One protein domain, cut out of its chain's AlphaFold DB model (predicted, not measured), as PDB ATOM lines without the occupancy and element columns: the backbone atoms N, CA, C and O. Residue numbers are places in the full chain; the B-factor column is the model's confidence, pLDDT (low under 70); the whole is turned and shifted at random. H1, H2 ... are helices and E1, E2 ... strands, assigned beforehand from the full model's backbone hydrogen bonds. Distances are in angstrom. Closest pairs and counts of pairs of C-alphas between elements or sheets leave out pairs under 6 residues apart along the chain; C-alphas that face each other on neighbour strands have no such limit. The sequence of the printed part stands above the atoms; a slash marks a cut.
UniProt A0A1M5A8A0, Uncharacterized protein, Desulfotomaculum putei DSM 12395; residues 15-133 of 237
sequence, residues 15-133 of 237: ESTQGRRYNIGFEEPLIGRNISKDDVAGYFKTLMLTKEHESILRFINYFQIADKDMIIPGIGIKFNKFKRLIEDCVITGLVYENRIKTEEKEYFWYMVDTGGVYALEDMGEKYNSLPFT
ATOM      1  N   GLU A  15     -32.266  63.689  31.954       94.19
ATOM      2  CA  GLU A  15     -32.941  63.550  33.244       94.19
ATOM      3  C   GLU A  15     -32.437  62.326  34.017       94.19
ATOM      4  O   GLU A  15     -32.333  62.337  35.244       94.19
ATOM      5  N   SER A  16     -32.186  61.219  33.308       90.94
ATOM      6  CA  SER A  16     -31.725  59.973  33.922       90.94
ATOM      7  C   SER A  16     -31.073  59.023  32.920       90.94
ATOM      8  O   SER A  16     -31.408  59.007  31.732       90.94
ATOM      9  N   THR A  17     -30.176  58.177  33.428       86.25
ATOM     10  CA  THR A  17     -29.548  57.088  32.669       86.25
ATOM     11  C   THR A  17     -29.633  55.782  33.439       86.25
ATOM     12  O   THR A  17     -29.317  55.749  34.630       86.25
ATOM     13  N   GLN A  18     -29.985  54.694  32.762       86.06
ATOM     14  CA  GLN A  18     -30.018  53.356  33.339       86.06
ATOM     15  C   GLN A  18     -29.380  52.344  32.385       86.06
ATOM     16  O   GLN A  18     -29.851  52.132  31.271       86.06
ATOM     17  N   GLY A  19     -28.325  51.680  32.850       81.44
ATOM     18  CA  GLY A  19     -27.744  50.529  32.165       81.44
ATOM     19  C   GLY A  19     -28.438  49.230  32.567       81.44
ATOM     20  O   GLY A  19     -28.656  48.989  33.755       81.44
ATOM     21  N   ARG A  20     -28.745  48.373  31.595       81.31
ATOM     22  CA  ARG A  20     -29.203  46.996  31.804       81.31
ATOM     23  C   ARG A  20     -28.256  46.042  31.082       81.31
ATOM     24  O   ARG A  20     -28.141  46.060  29.860       81.31
ATOM     25  N   ARG A  21     -27.577  45.207  31.865       71.75
ATOM     26  CA  ARG A  21     -26.813  44.040  31.405       71.75
ATOM     27  C   ARG A  21     -27.226  42.825  32.210       71.75
ATOM     28  O   ARG A  21     -27.680  42.973  33.346       71.75
ATOM     29  N   TYR A  22     -27.013  41.640  31.654       65.50
ATOM     30  CA  TYR A  22     -27.117  40.425  32.442       65.50
ATOM     31  C   TYR A  22     -26.026  40.391  33.522       65.50
ATOM     32  O   TYR A  22     -24.838  40.552  33.233       65.50
ATOM     33  N   ASN A  23     -26.438  40.160  34.769       51.75
ATOM     34  CA  ASN A  23     -25.556  39.620  35.795       51.75
ATOM     35  C   ASN A  23     -25.522  38.115  35.559       51.75
ATOM     36  O   ASN A  23     -26.537  37.455  35.769       51.75
ATOM     37  N   ILE A  24     -24.382  37.579  35.117       50.78
ATOM     38  CA  ILE A  24     -24.165  36.131  35.047       50.78
ATOM     39  C   ILE A  24     -24.511  35.541  36.409       50.78
ATOM     40  O   ILE A  24     -23.738  35.747  37.321       50.78
ATOM     41  N   GLY A  25     -25.671  34.896  36.555       37.94
ATOM     42  CA  GLY A  25     -26.059  33.929  37.594       37.94
ATOM     43  C   GLY A  25     -25.684  34.126  39.075       37.94
ATOM     44  O   GLY A  25     -25.883  33.185  39.835       37.94
ATOM     45  N   PHE A  26     -25.161  35.265  39.520       40.41
ATOM     46  CA  PHE A  26     -24.780  35.492  40.912       40.41
ATOM     47  C   PHE A  26     -25.757  36.485  41.538       40.41
ATOM     48  O   PHE A  26     -26.018  37.553  40.982       40.41
ATOM     49  N   GLU A  27     -26.310  36.119  42.697       42.50
ATOM     50  CA  GLU A  27     -27.200  36.974  43.500       42.50
ATOM     51  C   GLU A  27     -26.531  38.312  43.887       42.50
ATOM     52  O   GLU A  27     -27.218  39.276  44.213       42.50
ATOM     53  N   GLU A  28     -25.203  38.406  43.754       37.94
ATOM     54  CA  GLU A  28     -24.403  39.622  43.900       37.94
ATOM     55  C   GLU A  28     -23.600  39.930  42.619       37.94
ATOM     56  O   GLU A  28     -23.103  39.012  41.957       37.94
ATOM     57  N   PRO A  29     -23.420  41.215  42.251       41.09
ATOM     58  CA  PRO A  29     -22.611  41.594  41.099       41.09
ATOM     59  C   PRO A  29     -21.158  41.139  41.294       41.09
ATOM     60  O   PRO A  29     -20.494  41.534  42.252       41.09
ATOM     61  N   LEU A  30     -20.638  40.341  40.355       42.16
ATOM     62  CA  LEU A  30     -19.232  39.925  40.325       42.16
ATOM     63  C   LEU A  30     -18.313  41.092  39.931       42.16
ATOM     64  O   LEU A  30     -17.733  41.128  38.845       42.16
ATOM     65  N   ILE A  31     -18.167  42.070  40.814       38.91
ATOM     66  CA  ILE A  31     -17.183  43.137  40.654       38.91
ATOM     67  C   ILE A  31     -15.811  42.551  41.022       38.91
ATOM     68  O   ILE A  31     -15.572  42.190  42.171       38.91
ATOM     69  N   GLY A  32     -14.900  42.444  40.048       41.25
ATOM     70  CA  GLY A  32     -13.485  42.129  40.300       41.25
ATOM     71  C   GLY A  32     -13.037  40.674  40.110       41.25
ATOM     72  O   GLY A  32     -11.921  40.343  40.507       41.25
ATOM     73  N   ARG A  33     -13.840  39.797  39.489       40.28
ATOM     74  CA  ARG A  33     -13.371  38.468  39.040       40.28
ATOM     75  C   ARG A  33     -13.153  38.433  37.528       40.28
ATOM     76  O   ARG A  33     -13.990  38.912  36.770       40.28
ATOM     77  N   ASN A  34     -12.046  37.821  37.100       47.62
ATOM     78  CA  ASN A  34     -11.820  37.452  35.702       47.62
ATOM     79  C   ASN A  34     -12.794  36.328  35.340       47.62
ATOM     80  O   ASN A  34     -12.542  35.169  35.654       47.62
ATOM     81  N   ILE A  35     -13.918  36.686  34.726       52.03
ATOM     82  CA  ILE A  35     -14.851  35.734  34.127       52.03
ATOM     83  C   ILE A  35     -14.126  35.091  32.934       52.03
ATOM     84  O   ILE A  35     -13.703  35.799  32.018       52.03
ATOM     85  N   SER A  36     -13.916  33.774  32.961       56.19
ATOM     86  CA  SER A  36     -13.203  33.073  31.889       56.19
ATOM     87  C   SER A  36     -14.125  32.747  30.710       56.19
ATOM     88  O   SER A  36     -15.346  32.677  30.850       56.19
ATOM     89  N   LYS A  37     -13.534  32.489  29.536       56.59
ATOM     90  CA  LYS A  37     -14.276  32.014  28.357       56.59
ATOM     91  C   LYS A  37     -15.049  30.724  28.660       56.59
ATOM     92  O   LYS A  37     -16.133  30.551  28.118       56.59
ATOM     93  N   ASP A  38     -14.551  29.874  29.557       55.50
ATOM     94  CA  ASP A  38     -15.201  28.620  29.951       55.50
ATOM     95  C   ASP A  38     -16.382  28.834  30.916       55.50
ATOM     96  O   ASP A  38     -17.421  28.186  30.752       55.50
ATOM     97  N   ASP A  39     -16.277  29.795  31.848       53.59
ATOM     98  CA  ASP A  39     -17.386  30.206  32.736       53.59
ATOM     99  C   ASP A  39     -18.582  30.733  31.930       53.59
ATOM    100  O   ASP A  39     -19.743  30.594  32.315       53.59
ATOM    101  N   VAL A  40     -18.277  31.331  30.779       55.91
ATOM    102  CA  VAL A  40     -19.242  31.937  29.870       55.91
ATOM    103  C   VAL A  40     -19.746  30.906  28.856       55.91
ATOM    104  O   VAL A  40     -20.950  30.782  28.642       55.91
ATOM    105  N   ALA A  41     -18.867  30.069  28.303       48.88
ATOM    106  CA  ALA A  41     -19.203  29.054  27.305       48.88
ATOM    107  C   ALA A  41     -20.230  28.021  27.798       48.88
ATOM    108  O   ALA A  41     -21.050  27.565  27.003       48.88
ATOM    109  N   GLY A  42     -20.231  27.661  29.088       45.12
ATOM    110  CA  GLY A  42     -21.257  26.781  29.666       45.12
ATOM    111  C   GLY A  42     -22.668  27.387  29.641       45.12
ATOM    112  O   GLY A  42     -23.644  26.679  29.384       45.12
ATOM    113  N   TYR A  43     -22.769  28.703  29.831       52.44
ATOM    114  CA  TYR A  43     -24.025  29.454  29.810       52.44
ATOM    115  C   TYR A  43     -24.482  29.763  28.375       52.44
ATOM    116  O   TYR A  43     -25.641  29.557  28.032       52.44
ATOM    117  N   PHE A  44     -23.569  30.146  27.478       52.78
ATOM    118  CA  PHE A  44     -23.927  30.416  26.078       52.78
ATOM    119  C   PHE A  44     -24.167  29.151  25.245       52.78
ATOM    120  O   PHE A  44     -24.961  29.196  24.311       52.78
ATOM    121  N   LYS A  45     -23.619  27.984  25.624       47.75
ATOM    122  CA  LYS A  45     -23.982  26.692  25.004       47.75
ATOM    123  C   LYS A  45     -25.458  26.312  25.159       47.75
ATOM    124  O   LYS A  45     -25.943  25.498  24.378       47.75
ATOM    125  N   THR A  46     -26.168  26.860  26.150       49.34
ATOM    126  CA  THR A  46     -27.619  26.632  26.314       49.34
ATOM    127  C   THR A  46     -28.476  27.629  25.535       49.34
ATOM    128  O   THR A  46     -29.662  27.376  25.319       49.34
ATOM    129  N   LEU A  47     -27.882  28.709  25.022       56.44
ATOM    130  CA  LEU A  47     -28.533  29.655  24.127       56.44
ATOM    131  C   LEU A  47     -28.440  29.143  22.692       56.44
ATOM    132  O   LEU A  47     -27.489  29.429  21.969       56.44
ATOM    133  N   MET A  48     -29.447  28.386  22.250       63.66
ATOM    134  CA  MET A  48     -29.656  28.177  20.816       63.66
ATOM    135  C   MET A  48     -30.012  29.524  20.170       63.66
ATOM    136  O   MET A  48     -31.186  29.883  20.067       63.66
ATOM    137  N   LEU A  49     -28.994  30.291  19.767       72.25
ATOM    138  CA  LEU A  49     -29.171  31.545  19.044       72.25
ATOM    139  C   LEU A  49     -29.958  31.268  17.766       72.25
ATOM    140  O   LEU A  49     -29.543  30.495  16.904       72.25
ATOM    141  N   THR A  50     -31.120  31.901  17.633       87.12
ATOM    142  CA  THR A  50     -31.824  31.879  16.349       87.12
ATOM    143  C   THR A  50     -31.098  32.791  15.362       87.12
ATOM    144  O   THR A  50     -30.407  33.731  15.760       87.12
ATOM    145  N   LYS A  51     -31.340  32.597  14.061       89.44
ATOM    146  CA  LYS A  51     -30.818  33.490  13.012       89.44
ATOM    147  C   LYS A  51     -31.160  34.963  13.240       89.44
ATOM    148  O   LYS A  51     -30.430  35.835  12.797       89.44
ATOM    149  N   GLU A  52     -32.241  35.254  13.953       91.75
ATOM    150  CA  GLU A  52     -32.636  36.629  14.262       91.75
ATOM    151  C   GLU A  52     -31.816  37.236  15.404       91.75
ATOM    152  O   GLU A  52     -31.480  38.415  15.329       91.75
ATOM    153  N   HIS A  53     -31.434  36.442  16.410       91.69
ATOM    154  CA  HIS A  53     -30.483  36.879  17.439       91.69
ATOM    155  C   HIS A  53     -29.115  37.156  16.813       91.69
ATOM    156  O   HIS A  53     -28.527  38.206  17.061       91.69
ATOM    157  N   GLU A  54     -28.648  36.250  15.946       92.06
ATOM    158  CA  GLU A  54     -27.409  36.439  15.187       92.06
ATOM    159  C   GLU A  54     -27.457  37.732  14.357       92.06
ATOM    160  O   GLU A  54     -26.503  38.506  14.376       92.06
ATOM    161  N   SER A  55     -28.571  38.004  13.664       95.25
ATOM    162  CA  SER A  55     -28.744  39.234  12.883       95.25
ATOM    163  C   SER A  55     -28.730  40.494  13.747       95.25
ATOM    164  O   SER A  55     -28.078  41.465  13.372       95.25
ATOM    165  N   ILE A  56     -29.404  40.490  14.908       95.94
ATOM    166  CA  ILE A  56     -29.378  41.622  15.854       95.94
ATOM    167  C   ILE A  56     -27.951  41.878  16.323       95.94
ATOM    168  O   ILE A  56     -27.469  43.008  16.266       95.94
ATOM    169  N   LEU A  57     -27.255  40.819  16.728       94.50
ATOM    170  CA  LEU A  57     -25.895  40.906  17.229       94.50
ATOM    171  C   LEU A  57     -24.916  41.397  16.153       94.50
ATOM    172  O   LEU A  57     -24.106  42.280  16.425       94.50
ATOM    173  N   ARG A  58     -25.018  40.887  14.919       94.94
ATOM    174  CA  ARG A  58     -24.213  41.341  13.772       94.94
ATOM    175  C   ARG A  58     -24.484  42.800  13.432       94.94
ATOM    176  O   ARG A  58     -23.537  43.540  13.184       94.94
ATOM    177  N   PHE A  59     -25.748  43.220  13.456       95.44
ATOM    178  CA  PHE A  59     -26.129  44.603  13.182       95.44
ATOM    179  C   PHE A  59     -25.546  45.561  14.227       95.44
ATOM    180  O   PHE A  59     -24.891  46.540  13.873       95.44
ATOM    181  N   ILE A  60     -25.711  45.244  15.515       95.56
ATOM    182  CA  ILE A  60     -25.136  46.041  16.607       95.56
ATOM    183  C   ILE A  60     -23.605  46.032  16.529       95.56
ATOM    184  O   ILE A  60     -22.990  47.077  16.687       95.56
ATOM    185  N   ASN A  61     -22.973  44.891  16.236       94.25
ATOM    186  CA  ASN A  61     -21.520  44.808  16.067       94.25
ATOM    187  C   ASN A  61     -21.016  45.656  14.891       94.25
ATOM    188  O   ASN A  61     -19.957  46.271  14.983       94.25
ATOM    189  N   TYR A  62     -21.764  45.706  13.786       92.12
ATOM    190  CA  TYR A  62     -21.417  46.535  12.637       92.12
ATOM    191  C   TYR A  62     -21.378  48.012  13.046       92.12
ATOM    192  O   TYR A  62     -20.338  48.648  12.912       92.12
ATOM    193  N   PHE A  63     -22.454  48.527  13.642       92.56
ATOM    194  CA  PHE A  63     -22.564  49.940  14.026       92.56
ATOM    195  C   PHE A  63     -21.918  50.307  15.375       92.56
ATOM    196  O   PHE A  63     -21.800  51.487  15.690       92.56
ATOM    197  N   GLN A  64     -21.489  49.317  16.162       92.12
ATOM    198  CA  GLN A  64     -21.021  49.384  17.559       92.12
ATOM    199  C   GLN A  64     -22.058  49.863  18.585       92.12
ATOM    200  O   GLN A  64     -22.148  49.292  19.674       92.12
ATOM    201  N   ILE A  65     -22.832  50.892  18.243       94.25
ATOM    202  CA  ILE A  65     -23.968  51.406  19.004       94.25
ATOM    203  C   ILE A  65     -25.131  51.567  18.030       94.25
ATOM    204  O   ILE A  65     -24.999  52.232  17.005       94.25
ATOM    205  N   ALA A  66     -26.274  50.970  18.347       95.31
ATOM    206  CA  ALA A  66     -27.483  51.103  17.542       95.31
ATOM    207  C   ALA A  66     -28.712  51.267  18.434       95.31
ATOM    208  O   ALA A  66     -28.732  50.788  19.566       95.31
ATOM    209  N   ASP A  67     -29.752  51.914  17.918       96.00
ATOM    210  CA  ASP A  67     -31.059  51.964  18.568       96.00
ATOM    211  C   ASP A  67     -32.096  51.117  17.814       96.00
ATOM    212  O   ASP A  67     -31.833  50.525  16.763       96.00
ATOM    213  N   LYS A  68     -33.310  51.050  18.362       95.25
ATOM    214  CA  LYS A  68     -34.420  50.318  17.738       95.25
ATOM    215  C   LYS A  68     -34.771  50.846  16.339       95.25
ATOM    216  O   LYS A  68     -35.197  50.058  15.498       95.25
ATOM    217  N   ASP A  69     -34.622  52.153  16.115       94.31
ATOM    218  CA  ASP A  69     -35.023  52.828  14.881       94.31
ATOM    219  C   ASP A  69     -34.030  52.492  13.753       94.31
ATOM    220  O   ASP A  69     -34.403  52.529  12.586       94.31
ATOM    221  N   MET A  70     -32.809  52.063  14.097       95.50
ATOM    222  CA  MET A  70     -31.835  51.465  13.178       95.50
ATOM    223  C   MET A  70     -32.040  49.947  13.015       95.50
ATOM    224  O   MET A  70     -32.121  49.438  11.897       95.50
ATOM    225  N   ILE A  71     -32.146  49.204  14.126       96.94
ATOM    226  CA  ILE A  71     -32.137  47.726  14.127       96.94
ATOM    227  C   ILE A  71     -33.358  47.142  13.405       96.94
ATOM    228  O   ILE A  71     -33.235  46.214  12.603       96.94
ATOM    229  N   ILE A  72     -34.554  47.665  13.694       96.38
ATOM    230  CA  ILE A  72     -35.822  47.150  13.156       96.38
ATOM    231  C   ILE A  72     -35.843  47.194  11.621       96.38
ATOM    232  O   ILE A  72     -36.025  46.133  11.013       96.38
ATOM    233  N   PRO A  73     -35.660  48.364  10.974       95.38
ATOM    234  CA  PRO A  73     -35.599  48.432   9.518       95.38
ATOM    235  C   PRO A  73     -34.353  47.748   8.953       95.38
ATOM    236  O   PRO A  73     -34.460  47.090   7.924       95.38
ATOM    237  N   GLY A  74     -33.204  47.838   9.630       92.88
ATOM    238  CA  GLY A  74     -31.949  47.253   9.157       92.88
ATOM    239  C   GLY A  74     -31.969  45.728   9.024       92.88
ATOM    240  O   GLY A  74     -31.322  45.180   8.137       92.88
ATOM    241  N   ILE A  75     -32.736  45.035   9.871       94.12
ATOM    242  CA  ILE A  75     -32.881  43.569   9.829       94.12
ATOM    243  C   ILE A  75     -34.210  43.149   9.178       94.12
ATOM    244  O   ILE A  75     -34.383  41.995   8.793       94.12
ATOM    245  N   GLY A  76     -35.168  44.069   9.039       93.56
ATOM    246  CA  GLY A  76     -36.482  43.778   8.462       93.56
ATOM    247  C   GLY A  76     -37.405  42.990   9.400       93.56
ATOM    248  O   GLY A  76     -38.177  42.141   8.951       93.56
ATOM    249  N   ILE A  77     -37.345  43.253  10.709       93.31
ATOM    250  CA  ILE A  77     -38.176  42.580  11.724       93.31
ATOM    251  C   ILE A  77     -39.345  43.457  12.186       93.31
ATOM    252  O   ILE A  77     -39.265  44.678  12.211       93.31
ATOM    253  N   LYS A  78     -40.465  42.846  12.596       94.06
ATOM    254  CA  LYS A  78     -41.611  43.588  13.159       94.06
ATOM    255  C   LYS A  78     -41.313  44.060  14.587       94.06
ATOM    256  O   LYS A  78     -40.764  43.293  15.374       94.06
ATOM    257  N   PHE A  79     -41.811  45.241  14.967       92.19
ATOM    258  CA  PHE A  79     -41.612  45.828  16.305       92.19
ATOM    259  C   PHE A  79     -41.941  44.873  17.470       92.19
ATOM    260  O   PHE A  79     -41.133  44.693  18.377       92.19
ATOM    261  N   ASN A  80     -43.090  44.184  17.425       92.50
ATOM    262  CA  ASN A  80     -43.479  43.239  18.484       92.50
ATOM    263  C   ASN A  80     -42.508  42.058  18.623       92.50
ATOM    264  O   ASN A  80     -42.353  41.512  19.714       92.50
ATOM    265  N   LYS A  81     -41.878  41.654  17.515       93.94
ATOM    266  CA  LYS A  81     -40.882  40.584  17.503       93.94
ATOM    267  C   LYS A  81     -39.539  41.094  18.017       93.94
ATOM    268  O   LYS A  81     -38.955  40.449  18.878       93.94
ATOM    269  N   PHE A  82     -39.124  42.282  17.570       95.50
ATOM    270  CA  PHE A  82     -37.944  42.977  18.086       95.50
ATOM    271  C   PHE A  82     -37.983  43.105  19.609       95.50
ATOM    272  O   PHE A  82     -37.025  42.714  20.256       95.50
ATOM    273  N   LYS A  83     -39.106  43.555  20.188       94.38
ATOM    274  CA  LYS A  83     -39.235  43.727  21.644       94.38
ATOM    275  C   LYS A  83     -38.925  42.448  22.430       94.38
ATOM    276  O   LYS A  83     -38.350  42.532  23.506       94.38
ATOM    277  N   ARG A  84     -39.322  41.281  21.914       92.31
ATOM    278  CA  ARG A  84     -39.023  39.990  22.552       92.31
ATOM    279  C   ARG A  84     -37.556  39.616  22.363       92.31
ATOM    280  O   ARG A  84     -36.865  39.398  23.342       92.31
ATOM    281  N   LEU A  85     -37.081  39.648  21.118       93.00
ATOM    282  CA  LEU A  85     -35.710  39.264  20.774       93.00
ATOM    283  C   LEU A  85     -34.654  40.130  21.467       93.00
ATOM    284  O   LEU A  85     -33.628  39.616  21.890       93.00
ATOM    285  N   ILE A  86     -34.877  41.443  21.576       94.19
ATOM    286  CA  ILE A  86     -33.904  42.332  22.213       94.19
ATOM    287  C   ILE A  86     -33.863  42.125  23.726       94.19
ATOM    288  O   ILE A  86     -32.781  42.146  24.300       94.19
ATOM    289  N   GLU A  87     -35.010  41.858  24.358       90.50
ATOM    290  CA  GLU A  87     -35.055  41.503  25.777       90.50
ATOM    291  C   GLU A  87     -34.320  40.181  26.005       90.50
ATOM    292  O   GLU A  87     -33.461  40.125  26.881       90.50
ATOM    293  N   ASP A  88     -34.559  39.170  25.160       87.50
ATOM    294  CA  ASP A  88     -33.821  37.906  25.186       87.50
ATOM    295  C   ASP A  88     -32.310  38.162  25.050       87.50
ATOM    296  O   ASP A  88     -31.530  37.668  25.858       87.50
ATOM    297  N   CYS A  89     -31.871  39.005  24.107       89.56
ATOM    298  CA  CYS A  89     -30.462  39.389  23.964       89.56
ATOM    299  C   CYS A  89     -29.883  40.089  25.206       89.56
ATOM    300  O   CYS A  89     -28.721  39.862  25.548       89.56
ATOM    301  N   VAL A  90     -30.662  40.945  25.875       88.62
ATOM    302  CA  VAL A  90     -30.211  41.697  27.055       88.62
ATOM    303  C   VAL A  90     -30.098  40.790  28.276       88.62
ATOM    304  O   VAL A  90     -29.054  40.768  28.932       88.62
ATOM    305  N   ILE A  91     -31.134  39.999  28.572       82.50
ATOM    306  CA  ILE A  91     -31.143  39.104  29.741       82.50
ATOM    307  C   ILE A  91     -30.180  37.932  29.589       82.50
ATOM    308  O   ILE A  91     -29.868  37.278  30.572       82.50
ATOM    309  N   THR A  92     -29.717  37.651  28.374       77.94
ATOM    310  CA  THR A  92     -28.736  36.596  28.116       77.94
ATOM    311  C   THR A  92     -27.313  37.127  28.043       77.94
ATOM    312  O   THR A  92     -26.388  36.335  27.932       77.94
ATOM    313  N   GLY A  93     -27.103  38.446  28.123       81.12
ATOM    314  CA  GLY A  93     -25.771  39.049  28.053       81.12
ATOM    315  C   GLY A  93     -25.158  39.047  26.649       81.12
ATOM    316  O   GLY A  93     -23.940  39.184  26.517       81.12
ATOM    317  N   LEU A  94     -25.972  38.893  25.596       86.56
ATOM    318  CA  LEU A  94     -25.540  39.125  24.211       86.56
ATOM    319  C   LEU A  94     -25.383  40.621  23.933       86.56
ATOM    320  O   LEU A  94     -24.467  41.043  23.226       86.56
ATOM    321  N   VAL A  95     -26.288  41.419  24.495       90.88
ATOM    322  CA  VAL A  95     -26.389  42.857  24.264       90.88
ATOM    323  C   VAL A  95     -26.493  43.588  25.600       90.88
ATOM    324  O   VAL A  95     -27.206  43.167  26.504       90.88
ATOM    325  N   TYR A  96     -25.801  44.713  25.708       89.69
ATOM    326  CA  TYR A  96     -25.966  45.694  26.771       89.69
ATOM    327  C   TYR A  96     -26.915  46.796  26.300       89.69
ATOM    328  O   TYR A  96     -26.738  47.338  25.209       89.69
ATOM    329  N   GLU A  97     -27.894  47.147  27.130       92.25
ATOM    330  CA  GLU A  97     -28.828  48.249  26.895       92.25
ATOM    331  C   GLU A  97     -28.465  49.447  27.782       92.25
ATOM    332  O   GLU A  97     -28.302  49.320  28.996       92.25
ATOM    333  N   ASN A  98     -28.384  50.634  27.188       92.25
ATOM    334  CA  ASN A  98     -28.315  51.901  27.901       92.25
ATOM    335  C   ASN A  98     -29.568  52.720  27.590       92.25
ATOM    336  O   ASN A  98     -29.771  53.161  26.457       92.25
ATOM    337  N   ARG A  99     -30.415  52.887  28.602       93.50
ATOM    338  CA  ARG A  99     -31.627  53.693  28.548       93.50
ATOM    339  C   ARG A  99     -31.298  55.106  29.014       93.50
ATOM    340  O   ARG A  99     -30.900  55.294  30.161       93.50
ATOM    341  N   ILE A 100     -31.486  56.086  28.142       94.31
ATOM    342  CA  ILE A 100     -31.209  57.498  28.423       94.31
ATOM    343  C   ILE A 100     -32.501  58.267  28.211       94.31
ATOM    344  O   ILE A 100     -33.084  58.215  27.127       94.31
ATOM    345  N   LYS A 101     -32.956  58.966  29.243       93.75
ATOM    346  CA  LYS A 101     -34.172  59.771  29.186       93.75
ATOM    347  C   LYS A 101     -33.803  61.248  29.167       93.75
ATOM    348  O   LYS A 101     -33.103  61.706  30.069       93.75
ATOM    349  N   THR A 102     -34.296  61.960  28.164       92.69
ATOM    350  CA  THR A 102     -34.303  63.424  28.100       92.69
ATOM    351  C   THR A 102     -35.742  63.930  28.181       92.69
ATOM    352  O   THR A 102     -36.685  63.134  28.103       92.69
ATOM    353  N   GLU A 103     -35.924  65.245  28.298       88.44
ATOM    354  CA  GLU A 103     -37.258  65.862  28.231       88.44
ATOM    355  C   GLU A 103     -37.967  65.574  26.891       88.44
ATOM    356  O   GLU A 103     -39.184  65.391  26.845       88.44
ATOM    357  N   GLU A 104     -37.211  65.510  25.786       86.44
ATOM    358  CA  GLU A 104     -37.762  65.339  24.435       86.44
ATOM    359  C   GLU A 104     -38.022  63.868  24.070       86.44
ATOM    360  O   GLU A 104     -38.989  63.558  23.366       86.44
ATOM    361  N   LYS A 105     -37.123  62.956  24.464       90.31
ATOM    362  CA  LYS A 105     -37.111  61.576  23.963       90.31
ATOM    363  C   LYS A 105     -36.453  60.612  24.947       90.31
ATOM    364  O   LYS A 105     -35.577  60.947  25.735       90.31
ATOM    365  N   GLU A 106     -36.843  59.350  24.817       92.81
ATOM    366  CA  GLU A 106     -36.135  58.227  25.409       92.81
ATOM    367  C   GLU A 106     -35.309  57.468  24.362       92.81
ATOM    368  O   GLU A 106     -35.824  57.030  23.325       92.81
ATOM    369  N   TYR A 107     -34.023  57.306  24.651       93.50
ATOM    370  CA  TYR A 107     -33.059  56.584  23.834       93.50
ATOM    371  C   TYR A 107     -32.778  55.221  24.456       93.50
ATOM    372  O   TYR A 107     -32.589  55.098  25.665       93.50
ATOM    373  N   PHE A 108     -32.713  54.203  23.603       95.31
ATOM    374  CA  PHE A 108     -32.298  52.852  23.965       95.31
ATOM    375  C   PHE A 108     -31.109  52.490  23.088       95.31
ATOM    376  O   PHE A 108     -31.288  52.146  21.919       95.31
ATOM    377  N   TRP A 109     -29.906  52.639  23.631       96.00
ATOM    378  CA  TRP A 109     -28.673  52.304  22.933       96.00
ATOM    379  C   TRP A 109     -28.255  50.883  23.259       96.00
ATOM    380  O   TRP A 109     -28.022  50.542  24.418       96.00
ATOM    381  N   TYR A 110     -28.117  50.078  22.218       95.62
ATOM    382  CA  TYR A 110     -27.703  48.692  22.297       95.62
ATOM    383  C   TYR A 110     -26.256  48.554  21.834       95.62
ATOM    384  O   TYR A 110     -25.874  49.085  20.790       95.62
ATOM    385  N   MET A 111     -25.461  47.833  22.617       94.38
ATOM    386  CA  MET A 111     -24.052  47.522  22.362       94.38
ATOM    387  C   MET A 111     -23.821  46.027  22.566       94.38
ATOM    388  O   MET A 111     -24.547  45.386  23.317       94.38
ATOM    389  N   VAL A 112     -22.796  45.463  21.937       92.00
ATOM    390  CA  VAL A 112     -22.393  44.073  22.202       92.00
ATOM    391  C   VAL A 112     -21.895  43.953  23.651       92.00
ATOM    392  O   VAL A 112     -21.013  44.712  24.052       92.00
ATOM    393  N   ASP A 113     -22.443  43.012  24.423       87.88
ATOM    394  CA  ASP A 113     -21.916  42.640  25.748       87.88
ATOM    395  C   ASP A 113     -21.018  41.395  25.623       87.88
ATOM    396  O   ASP A 113     -20.857  40.804  24.557       87.88
ATOM    397  N   THR A 114     -20.400  41.003  26.728       81.06
ATOM    398  CA  THR A 114     -19.409  39.930  26.864       81.06
ATOM    399  C   THR A 114     -19.850  38.631  26.185       81.06
ATOM    400  O   THR A 114     -19.076  38.020  25.455       81.06
ATOM    401  N   GLY A 115     -21.111  38.234  26.360       80.31
ATOM    402  CA  GLY A 115     -21.683  37.067  25.694       80.31
ATOM    403  C   GLY A 115     -21.777  37.194  24.183       80.31
ATOM    404  O   GLY A 115     -21.504  36.249  23.448       80.31
ATOM    405  N   GLY A 116     -22.121  38.391  23.716       86.88
ATOM    406  CA  GLY A 116     -22.180  38.713  22.300       86.88
ATOM    407  C   GLY A 116     -20.805  38.659  21.640       86.88
ATOM    408  O   GLY A 116     -20.708  38.230  20.496       86.88
ATOM    409  N   VAL A 117     -19.733  39.010  22.360       87.81
ATOM    410  CA  VAL A 117     -18.354  38.860  21.859       87.81
ATOM    411  C   VAL A 117     -18.049  37.393  21.560       87.81
ATOM    412  O   VAL A 117     -17.610  37.079  20.457       87.81
ATOM    413  N   TYR A 118     -18.346  36.484  22.490       82.69
ATOM    414  CA  TYR A 118     -18.122  35.052  22.268       82.69
ATOM    415  C   TYR A 118     -19.037  34.473  21.189       82.69
ATOM    416  O   TYR A 118     -18.581  33.696  20.357       82.69
ATOM    417  N   ALA A 119     -20.302  34.895  21.144       85.25
ATOM    418  CA  ALA A 119     -21.214  34.492  20.082       85.25
ATOM    419  C   ALA A 119     -20.726  34.949  18.693       85.25
ATOM    420  O   ALA A 119     -20.852  34.202  17.726       85.25
ATOM    421  N   LEU A 120     -20.140  36.149  18.576       89.50
ATOM    422  CA  LEU A 120     -19.500  36.614  17.340       89.50
ATOM    423  C   LEU A 120     -18.295  35.741  16.966       89.50
ATOM    424  O   LEU A 120     -18.203  35.327  15.812       89.50
ATOM    425  N   GLU A 121     -17.429  35.406  17.927       87.31
ATOM    426  CA  GLU A 121     -16.292  34.502  17.698       87.31
ATOM    427  C   GLU A 121     -16.741  33.126  17.185       87.31
ATOM    428  O   GLU A 121     -16.206  32.640  16.188       87.31
ATOM    429  N   ASP A 122     -17.758  32.528  17.812       84.31
ATOM    430  CA  ASP A 122     -18.319  31.230  17.412       84.31
ATOM    431  C   ASP A 122     -18.978  31.286  16.022       84.31
ATOM    432  O   ASP A 122     -18.971  30.306  15.275       84.31
ATOM    433  N   MET A 123     -19.504  32.450  15.636       87.75
ATOM    434  CA  MET A 123     -20.026  32.727  14.297       87.75
ATOM    435  C   MET A 123     -18.940  33.010  13.242       87.75
ATOM    436  O   MET A 123     -19.283  33.221  12.075       87.75
ATOM    437  N   GLY A 124     -17.659  33.048  13.621       88.56
ATOM    438  CA  GLY A 124     -16.551  33.425  12.738       88.56
ATOM    439  C   GLY A 124     -16.487  34.922  12.415       88.56
ATOM    440  O   GLY A 124     -15.825  35.316  11.455       88.56
ATOM    441  N   GLU A 125     -17.170  35.759  13.194       90.00
ATOM    442  CA  GLU A 125     -17.221  37.209  13.025       90.00
ATOM    443  C   GLU A 125     -16.237  37.918  13.950       90.00
ATOM    444  O   GLU A 125     -16.087  37.591  15.128       90.00
ATOM    445  N   LYS A 126     -15.588  38.964  13.433       91.06
ATOM    446  CA  LYS A 126     -14.725  39.808  14.257       91.06
ATOM    447  C   LYS A 126     -15.576  40.776  15.076       91.06
ATOM    448  O   LYS A 126     -16.367  41.543  14.526       91.06
ATOM    449  N   TYR A 127     -15.351  40.807  16.385       89.38
ATOM    450  CA  TYR A 127     -15.909  41.847  17.242       89.38
ATOM    451  C   TYR A 127     -15.266  43.215  16.940       89.38
ATOM    452  O   TYR A 127     -14.044  43.389  17.041       89.38
ATOM    453  N   ASN A 128     -16.090  44.201  16.587       86.69
ATOM    454  CA  ASN A 128     -15.685  45.593  16.412       86.69
ATOM    455  C   ASN A 128     -15.614  46.263  17.784       86.69
ATOM    456  O   ASN A 128     -16.559  46.911  18.236       86.69
ATOM    457  N   SER A 129     -14.472  46.058  18.444       80.25
ATOM    458  CA  SER A 129     -14.255  46.433  19.838       80.25
ATOM    459  C   SER A 129     -14.730  47.842  20.172       80.25
ATOM    460  O   SER A 129     -14.293  48.829  19.577       80.25
ATOM    461  N   LEU A 130     -15.602  47.903  21.174       79.88
ATOM    462  CA  LEU A 130     -16.036  49.120  21.820       79.88
ATOM    463  C   LEU A 130     -15.562  49.074  23.278       79.88
ATOM    464  O   LEU A 130     -15.989  48.184  24.015       79.88
ATOM    465  N   PRO A 131     -14.684  49.987  23.730       75.31
ATOM    466  CA  PRO A 131     -14.266  49.991  25.124       75.31
ATOM    467  C   PRO A 131     -15.477  50.185  26.043       75.31
ATOM    468  O   PRO A 131     -16.200  51.176  25.956       75.31
ATOM    469  N   PHE A 132     -15.696  49.254  26.969       66.62
ATOM    470  CA  PHE A 132     -16.788  49.361  27.943       66.62
ATOM    471  C   PHE A 132     -16.632  50.586  28.866       66.62
ATOM    472  O   PHE A 132     -17.612  51.069  29.431       66.62
ATOM    473  N   THR A 133     -15.406  51.109  28.976       72.00
ATOM    474  CA  THR A 133     -15.026  52.298  29.748       72.00
ATOM    475  C   THR A 133     -15.383  53.625  29.079       72.00
ATOM    476  O   THR A 133     -15.114  54.671  29.666       72.00
TER     477      THR A 133
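AT A GLANCE: This is residues 15 to 133 of the 237 residues of an uncharacterized protein of Desulfotomaculum putei DSM 12395 (UniProt A0A1M5A8A0). Helices H2, H3, H4 and H5 make a cluster of crossed helices round H2, packed on a three-strand sheet whose E2-E3 turn reaches away from them. H1 packs on H5 at the other end of the domain, and the loop of residues 26 to 34 sticks out. The printed part has 119 residues, with three named strands and five named helices in the order E1 H1 H2 H3 H4 E2 E3 H5. The sheet runs E1, E2, E3, antiparallel, and the class is mixed, helices and strands. The whole is compact, with a radius of gyration of the C-alphas of 14.3 A and spans of 42 by 32 by 25 A.

HOW THE PARTS SIT: E1, residues 15 to 20, is an edge strand and the antiparallel neighbour of E2, residues 95 to 102, with N 18 and O 99 2.8 A apart, within hydrogen-bond range. E2 forms a hairpin with E3, residues 106 to 112, where N 98 and O 109 are 2.8 A apart, within hydrogen-bond range. H1, residues 37 to 44, is not on the sheet; it touches H5, residues 114 to 122, about perpendicular at 89 degrees, the closest C-alphas being Phe 44 and Gly 115, 7.0 A apart. H2, residues 51 to 63, is the hub and is on the sheet, its closest C-alpha pair with E3 being Ile 60 and Met 111 at 6.0 A. With its residues 55 to 60 alone H2 touches H3, residues 68 to 75, at a steep tilt of 62 degrees, opposite ways, the closest C-alphas being Ser 55 and Ile 75 at 6.7 A. H4, residues 79 to 91, touches H2 with residues 85 to 89 alone, the closest C-alphas being His 53 and Leu 85 at 6.6 A. H2 and H4 make two layers with the sheet, helices on one face of it. H4 only just stands up from the sheet, rising 42 degrees. H2 and H5 only just touch, with 3 pairs of C-alphas within 8 A. H3 and H5 only graze the sheet. Every O i to N i+4 pair is within hydrogen-bond range in H2 and H5; H1 and H3 have 3 of 4 each and H4 7 of 9.

IN THESE COORDINATES: E1 begins at C-alpha 15, (-32.941, 63.550, 33.244), and is 17.0 A long. H2 measures 18.4 A and H4 18.3 A. E2 spans 22.4 A from C-alpha 95 at (-26.389, 42.857, 24.264), and E3 20.0 A. H5 ends at C-alpha 122, (-18.319, 31.230, 17.412).

THE WHOLE: The C-alphas farthest apart are those of Asp 38 and Glu 104, 43.4 A. The printed part has no cut, and the link from E1 to H1, 16 residues, is long. The pLDDT is under 70 at residues 22 to 48 and residue 132.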